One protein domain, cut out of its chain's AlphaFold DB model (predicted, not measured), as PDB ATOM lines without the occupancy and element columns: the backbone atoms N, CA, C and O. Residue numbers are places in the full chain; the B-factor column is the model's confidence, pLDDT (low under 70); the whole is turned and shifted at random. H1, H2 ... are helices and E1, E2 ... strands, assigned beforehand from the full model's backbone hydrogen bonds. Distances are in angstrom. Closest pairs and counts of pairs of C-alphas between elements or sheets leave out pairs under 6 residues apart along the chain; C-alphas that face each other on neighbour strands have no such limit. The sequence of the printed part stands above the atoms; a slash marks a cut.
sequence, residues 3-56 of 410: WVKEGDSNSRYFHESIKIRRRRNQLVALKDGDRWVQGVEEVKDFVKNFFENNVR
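What this domain is: This is residues 3 to 56 of the 410 residues of the protein "Reverse transcriptase domain-containing protein" of Trifolium subterraneum (UniProt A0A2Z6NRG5). What shape do these atoms make? A long arm, residues 3 to 26 with the one-turn helix H1 and the longer helix H2, sticks out from a small head, in which the hairpin E1 and E2 packs beside residues 40 to 47 of helix H3. Residues 48 to 56, of which 48 to 55 belong to H3, stick out from the head as well. What are the parts, and how large is the whole? The printed part has 54 residues, with three named helices and two named strands in the order H1 H2 E1 E2 H3; the class is mostly helix, and the sheet, in the order E1 - E2, is antiparallel. The whole is extended, with a radius of gyration of the C-alphas of 17.9 A and spans of 53 by 23 by 18 A.

How they stand to each other: What lies near the first two helices? H1, residues 3 to 6, and H2, residues 12 to 25, are apart, and neither touches a helix. Residues 3 to 26 stand free. How do the strands pair? E1, residues 29 to 32, and E2, residues 35 to 38, are a hairpin, antiparallel at 153 degrees between their directions. N 30 and O 37 are 3.0 A apart and N 35 and O 32 are 2.9 A apart, both within hydrogen-bond range. Where is the last helix? H3, residues 40 to 55, has its closest C-alphas to E2 at Val 43 and Val 37, 6.0 A, and to E1 at Val 43 and Ala 29, 6.9 A. H2 and H3 are apart. What do the helix backbones show? In H2 and H3 every O i to N i+4 pair is within hydrogen-bond range, and H1 is too short for such a pair.

Where its parts are: Where does the printed part begin? H1 has C-alpha 3 at (-42.148, 13.462, 27.128) and is 5.7 A long from first to last C-alpha; H2 has C-alpha 12 at (-35.116, 18.240, 37.363) and is 19.7 A long. How long are the later elements? From first to last C-alpha, E1 measures 9.9 A, E2 9.5 A and H3 23.0 A. H3 ends with C-alpha 55 at (-34.122, 56.801, 15.630).

The domain as a whole: How far does it reach? The two C-alphas farthest apart are those of Lys 5 and Arg 56, 54.3 A. Is anything cut or loosely linked? The printed part has no cut, and the four links between named elements are tight. Where is confidence low? The mean pLDDT of the printed part is 80.4, with residues 3 to 10 and residue 55 under 70.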
ATOM      1  N   TRP A   3     -41.117  12.419  26.966       50.97
ATOM      2  CA  TRP A   3     -42.148  13.462  27.128       50.97
ATOM      3  C   TRP A   3     -43.525  12.898  27.531       50.97
ATOM      4  O   TRP A   3     -44.212  13.474  28.362       50.97
ATOM      5  N   VAL A   4     -43.875  11.709  27.025       51.53
ATOM      6  CA  VAL A   4     -45.126  10.996  27.353       51.53
ATOM      7  C   VAL A   4     -45.123  10.423  28.779       51.53
ATOM      8  O   VAL A   4     -46.185  10.222  29.354       51.53
ATOM      9  N   LYS A   5     -43.945  10.159  29.368       46.91
ATOM     10  CA  LYS A   5     -43.818   9.514  30.688       46.91
ATOM     11  C   LYS A   5     -43.739  10.494  31.859       46.91
ATOM     12  O   LYS A   5     -44.119  10.122  32.960       46.91
ATOM     13  N   GLU A   6     -43.217  11.700  31.644       48.31
ATOM     14  CA  GLU A   6     -42.946  12.651  32.735       48.31
ATOM     15  C   GLU A   6     -44.018  13.743  32.892       48.31
ATOM     16  O   GLU A   6     -44.064  14.381  33.942       48.31
ATOM     17  N   GLY A   7     -44.913  13.922  31.912       56.19
ATOM     18  CA  GLY A   7     -45.990  14.918  31.974       56.19
ATOM     19  C   GLY A   7     -45.508  16.344  32.293       56.19
ATOM     20  O   GLY A   7     -44.316  16.647  32.242       56.19
ATOM     21  N   ASP A   8     -46.440  17.216  32.674       56.75
ATOM     22  CA  ASP A   8     -46.199  18.591  33.162       56.75
ATOM     23  C   ASP A   8     -45.667  18.622  34.617       56.75
ATOM     24  O   ASP A   8     -45.895  19.557  35.388       56.75
ATOM     25  N   SER A   9     -44.973  17.563  35.043       60.03
ATOM     26  CA  SER A   9     -44.469  17.432  36.410       60.03
ATOM     27  C   SER A   9     -43.249  18.325  36.619       60.03
ATOM     28  O   SER A   9     -42.367  18.408  35.765       60.03
ATOM     29  N   ASN A  10     -43.147  18.945  37.796       65.75
ATOM     30  CA  ASN A  10     -42.013  19.777  38.204       65.75
ATOM     31  C   ASN A  10     -40.709  18.949  38.322       65.75
ATOM     32  O   ASN A  10     -40.326  18.511  39.405       65.75
ATOM     33  N   SER A  11     -40.049  18.682  37.191       77.38
ATOM     34  CA  SER A  11     -38.920  17.752  37.092       77.38
ATOM     35  C   SER A  11     -37.567  18.466  37.062       77.38
ATOM     36  O   SER A  11     -37.432  19.615  36.629       77.38
ATOM     37  N   ARG A  12     -36.506  17.755  37.470       80.00
ATOM     38  CA  ARG A  12     -35.116  18.240  37.363       80.00
ATOM     39  C   ARG A  12     -34.757  18.636  35.927       80.00
ATOM     40  O   ARG A  12     -34.017  19.595  35.735       80.00
ATOM     41  N   TYR A  13     -35.296  17.933  34.930       78.56
ATOM     42  CA  TYR A  13     -35.095  18.261  33.518       78.56
ATOM     43  C   TYR A  13     -35.635  19.657  33.171       78.56
ATOM     44  O   TYR A  13     -34.934  20.438  32.520       78.56
ATOM     45  N   PHE A  14     -36.835  20.016  33.645       78.62
ATOM     46  CA  PHE A  14     -37.400  21.350  33.429       78.62
ATOM     47  C   PHE A  14     -36.610  22.436  34.164       78.62
ATOM     48  O   PHE A  14     -36.306  23.471  33.568       78.62
ATOM     49  N   HIS A  15     -36.183  22.187  35.408       82.31
ATOM     50  CA  HIS A  15     -35.310  23.114  36.144       82.31
ATOM     51  C   HIS A  15     -33.992  23.376  35.422       82.31
ATOM     52  O   HIS A  15     -33.593  24.530  35.271       82.31
ATOM     53  N   GLU A  16     -33.318  22.330  34.942       84.00
ATOM     54  CA  GLU A  16     -32.071  22.485  34.188       84.00
ATOM     55  C   GLU A  16     -32.303  23.195  32.849       84.00
ATOM     56  O   GLU A  16     -31.547  24.100  32.493       84.00
ATOM     57  N   SER A  17     -33.402  22.892  32.153       81.81
ATOM     58  CA  SER A  17     -33.798  23.596  30.925       81.81
ATOM     59  C   SER A  17     -34.030  25.093  31.167       81.81
ATOM     60  O   SER A  17     -33.588  25.930  30.373       81.81
ATOM     61  N   ILE A  18     -34.665  25.459  32.287       81.62
ATOM     62  CA  ILE A  18     -34.863  26.854  32.703       81.62
ATOM     63  C   ILE A  18     -33.526  27.507  33.065       81.62
ATOM     64  O   ILE A  18     -33.272  28.624  32.621       81.62
ATOM     65  N   LYS A  19     -32.646  26.837  33.821       84.88
ATOM     66  CA  LYS A  19     -31.312  27.366  34.163       84.88
ATOM     67  C   LYS A  19     -30.459  27.611  32.920       84.88
ATOM     68  O   LYS A  19     -29.795  28.642  32.828       84.88
ATOM     69  N   ILE A  20     -30.475  26.688  31.957       83.50
ATOM     70  CA  ILE A  20     -29.780  26.835  30.672       83.50
ATOM     71  C   ILE A  20     -30.360  28.020  29.895       83.50
ATOM     72  O   ILE A  20     -29.601  28.883  29.459       83.50
ATOM     73  N   ARG A  21     -31.693  28.124  29.782       81.12
ATOM     74  CA  ARG A  21     -32.350  29.274  29.136       81.12
ATOM     75  C   ARG A  21     -32.018  30.597  29.821       81.12
ATOM     76  O   ARG A  21     -31.695  31.553  29.126       81.12
ATOM     77  N   ARG A  22     -32.055  30.655  31.156       81.62
ATOM     78  CA  ARG A  22     -31.695  31.853  31.931       81.62
ATOM     79  C   ARG A  22     -30.263  32.275  31.639       81.62
ATOM     80  O   ARG A  22     -30.061  33.431  31.306       81.62
ATOM     81  N   ARG A  23     -29.304  31.344  31.674       79.62
ATOM     82  CA  ARG A  23     -27.899  31.634  31.339       79.62
ATOM     83  C   ARG A  23     -27.729  32.113  29.895       79.62
ATOM     84  O   ARG A  23     -27.033  33.091  29.671       79.62
ATOM     85  N   ARG A  24     -28.391  31.472  28.927       77.62
ATOM     86  CA  ARG A  24     -28.299  31.842  27.502       77.62
ATOM     87  C   ARG A  24     -28.930  33.202  27.191       77.62
ATOM     88  O   ARG A  24     -28.446  33.905  26.312       77.62
ATOM     89  N   ASN A  25     -30.011  33.551  27.886       78.19
ATOM     90  CA  ASN A  25     -30.744  34.798  27.672       78.19
ATOM     91  C   ASN A  25     -30.238  35.949  28.552       78.19
ATOM     92  O   ASN A  25     -30.716  37.072  28.411       78.19
ATOM     93  N   GLN A  26     -29.316  35.685  29.481       80.75
ATOM     94  CA  GLN A  26     -28.766  36.716  30.346       80.75
ATOM     95  C   GLN A  26     -27.818  37.610  29.550       80.75
ATOM     96  O   GLN A  26     -26.811  37.156  29.010       80.75
ATOM     97  N   LEU A  27     -28.129  38.902  29.522       83.25
ATOM     98  CA  LEU A  27     -27.256  39.910  28.946       83.25
ATOM     99  C   LEU A  27     -26.287  40.412  30.020       83.25
ATOM    100  O   LEU A  27     -26.630  41.289  30.806       83.25
ATOM    101  N   VAL A  28     -25.101  39.806  30.086       82.56
ATOM    102  CA  VAL A  28     -24.078  40.153  31.093       82.56
ATOM    103  C   VAL A  28     -23.175  41.285  30.609       82.56
ATOM    104  O   VAL A  28     -22.820  42.173  31.381       82.56
ATOM    105  N   ALA A  29     -22.802  41.242  29.332       88.50
ATOM    106  CA  ALA A  29     -21.888  42.190  28.722       88.50
ATOM    107  C   ALA A  29     -22.201  42.363  27.235       88.50
ATOM    108  O   ALA A  29     -22.679  41.435  26.575       88.50
ATOM    109  N   LEU A  30     -21.886  43.542  26.710       92.12
ATOM    110  CA  LEU A  30     -21.919  43.849  25.284       92.12
ATOM    111  C   LEU A  30     -20.552  44.359  24.843       92.12
ATOM    112  O   LEU A  30     -19.846  45.002  25.611       92.12
ATOM    113  N   LYS A  31     -20.176  44.075  23.600       91.50
ATOM    114  CA  LYS A  31     -18.967  44.629  22.990       91.50
ATOM    115  C   LYS A  31     -19.326  45.869  22.168       91.50
ATOM    116  O   LYS A  31     -20.240  45.802  21.342       91.50
ATOM    117  N   ASP A  32     -18.592  46.954  22.379       88.31
ATOM    118  CA  ASP A  32     -18.652  48.197  21.609       88.31
ATOM    119  C   ASP A  32     -17.258  48.512  21.052       88.31
ATOM    120  O   ASP A  32     -16.347  48.896  21.787       88.31
ATOM    121  N   GLY A  33     -17.047  48.239  19.761       86.44
ATOM    122  CA  GLY A  33     -15.707  48.228  19.168       86.44
ATOM    123  C   GLY A  33     -14.787  47.236  19.891       86.44
ATOM    124  O   GLY A  33     -15.040  46.028  19.879       86.44
ATOM    125  N   ASP A  34     -13.747  47.755  20.545       88.56
ATOM    126  CA  ASP A  34     -12.803  46.980  21.363       88.56
ATOM    127  C   ASP A  34     -13.119  47.000  22.864       88.56
ATOM    128  O   ASP A  34     -12.543  46.221  23.628       88.56
ATOM    129  N   ARG A  35     -14.071  47.830  23.298       92.81
ATOM    130  CA  ARG A  35     -14.474  47.952  24.700       92.81
ATOM    131  C   ARG A  35     -15.564  46.941  25.047       92.81
ATOM    132  O   ARG A  35     -16.493  46.704  24.276       92.81
ATOM    133  N   TRP A  36     -15.485  46.387  26.254       92.81
ATOM    134  CA  TRP A  36     -16.594  45.662  26.870       92.81
ATOM    135  C   TRP A  36     -17.398  46.600  27.768       92.81
ATOM    136  O   TRP A  36     -16.839  47.249  28.646       92.81
ATOM    137  N   VAL A  37     -18.705  46.644  27.536       92.44
ATOM    138  CA  VAL A  37     -19.707  47.294  28.381       92.44
ATOM    139  C   VAL A  37     -20.225  46.242  29.351       92.44
ATOM    140  O   VAL A  37     -20.719  45.196  28.910       92.44
ATOM    141  N   GLN A  38     -20.074  46.476  30.652       91.25
ATOM    142  CA  GLN A  38     -20.345  45.481  31.689       91.25
ATOM    143  C   GLN A  38     -21.098  46.099  32.866       91.25
ATOM    144  O   GLN A  38     -20.863  47.228  33.271       91.25
ATOM    145  N   GLY A  39     -21.981  45.311  33.474       89.06
ATOM    146  CA  GLY A  39     -22.811  45.782  34.577       89.06
ATOM    147  C   GLY A  39     -24.167  46.301  34.104       89.06
ATOM    148  O   GLY A  39     -24.346  46.754  32.977       89.06
ATOM    149  N   VAL A  40     -25.160  46.165  34.982       88.00
ATOM    150  CA  VAL A  40     -26.575  46.303  34.615       88.00
ATOM    151  C   VAL A  40     -26.907  47.710  34.119       88.00
ATOM    152  O   VAL A  40     -27.545  47.840  33.078       88.00
ATOM    153  N   GLU A  41     -26.475  48.749  34.833       91.62
ATOM    154  CA  GLU A  41     -26.804  50.134  34.475       91.62
ATOM    155  C   GLU A  41     -26.037  50.603  33.234       91.62
ATOM    156  O   GLU A  41     -26.646  51.144  32.316       91.62
ATOM    157  N   GLU A  42     -24.746  50.278  33.119       91.69
ATOM    158  CA  GLU A  42     -23.949  50.643  31.939       91.69
ATOM    159  C   GLU A  42     -24.496  49.987  30.659       91.69
ATOM    160  O   GLU A  42     -24.626  50.635  29.621       91.69
ATOM    161  N   VAL A  43     -24.890  48.707  30.735       91.50
ATOM    162  CA  VAL A  43     -25.526  48.000  29.614       91.50
ATOM    163  C   VAL A  43     -26.878  48.623  29.263       91.50
ATOM    164  O   VAL A  43     -27.175  48.779  28.078       91.50
ATOM    165  N   LYS A  44     -27.701  48.994  30.253       90.81
ATOM    166  CA  LYS A  44     -28.985  49.670  30.000       90.81
ATOM    167  C   LYS A  44     -28.786  51.009  29.297       90.81
ATOM    168  O   LYS A  44     -29.454  51.251  28.291       90.81
ATOM    169  N   ASP A  45     -27.869  51.839  29.784       91.75
ATOM    170  CA  ASP A  45     -27.580  53.148  29.197       91.75
ATOM    171  C   ASP A  45     -27.005  53.009  27.789       91.75
ATOM    172  O   ASP A  45     -27.447  53.697  26.868       91.75
ATOM    173  N   PHE A  46     -26.093  52.058  27.578       92.00
ATOM    174  CA  PHE A  46     -25.559  51.750  26.256       92.00
ATOM    175  C   PHE A  46     -26.664  51.345  25.272       92.00
ATOM    176  O   PHE A  46     -26.749  51.887  24.169       92.00
ATOM    177  N   VAL A  47     -27.554  50.430  25.675       90.56
ATOM    178  CA  VAL A  47     -28.685  49.986  24.849       90.56
ATOM    179  C   VAL A  47     -29.639  51.145  24.556       90.56
ATOM    180  O   VAL A  47     -30.039  51.324  23.404       90.56
ATOM    181  N   LYS A  48     -29.983  51.952  25.566       89.00
ATOM    182  CA  LYS A  48     -30.850  53.126  25.415       89.00
ATOM    183  C   LYS A  48     -30.259  54.116  24.413       89.00
ATOM    184  O   LYS A  48     -30.921  54.441  23.430       89.00
ATOM    185  N   ASN A  49     -29.010  54.532  24.619       89.19
ATOM    186  CA  ASN A  49     -28.319  55.493  23.758       89.19
ATOM    187  C   ASN A  49     -28.179  54.969  22.326       89.19
ATOM    188  O   ASN A  49     -28.359  55.720  21.368       89.19
ATOM    189  N   PHE A  50     -27.903  53.672  22.161       87.12
ATOM    190  CA  PHE A  50     -27.835  53.046  20.846       87.12
ATOM    191  C   PHE A  50     -29.157  53.172  20.082       87.12
ATOM    192  O   PHE A  50     -29.159  53.571  18.918       87.12
ATOM    193  N   PHE A  51     -30.290  52.839  20.707       82.75
ATOM    194  CA  PHE A  51     -31.589  52.950  20.040       82.75
ATOM    195  C   PHE A  51     -32.017  54.404  19.841       82.75
ATOM    196  O   PHE A  51     -32.505  54.731  18.765       82.75
ATOM    197  N   GLU A  52     -31.760  55.287  20.805       83.88
ATOM    198  CA  GLU A  52     -32.055  56.716  20.673       83.88
ATOM    199  C   GLU A  52     -31.315  57.338  19.477       83.88
ATOM    200  O   GLU A  52     -31.931  57.984  18.632       83.88
ATOM    201  N   ASN A  53     -30.018  57.062  19.330       80.88
ATOM    202  CA  ASN A  53     -29.213  57.576  18.219       80.88
ATOM    203  C   ASN A  53     -29.592  56.988  16.851       80.88
ATOM    204  O   ASN A  53     -29.353  57.627  15.825       80.88
ATOM    205  N   ASN A  54     -30.167  55.784  16.819       72.62
ATOM    206  CA  ASN A  54     -30.622  55.155  15.577       72.62
ATOM    207  C   ASN A  54     -31.958  55.719  15.073       72.62
ATOM    208  O   ASN A  54     -32.208  55.658  13.874       72.62
ATOM    209  N   VAL A  55     -32.797  56.245  15.969       68.88
ATOM    210  CA  VAL A  55     -34.122  56.801  15.630       68.88
ATOM    211  C   VAL A  55     -34.058  58.316  15.375       68.88
ATOM    212  O   VAL A  55     -34.984  58.892  14.812       68.88
ATOM    213  N   ARG A  56     -32.957  58.982  15.748       71.31
ATOM    214  CA  ARG A  56     -32.754  60.410  15.463       71.31
ATOM    215  C   ARG A  56     -32.700  60.677  13.960       71.31
ATOM    216  O   ARG A  56     -31.941  60.037  13.231       71.31
TER     217      ARG A  56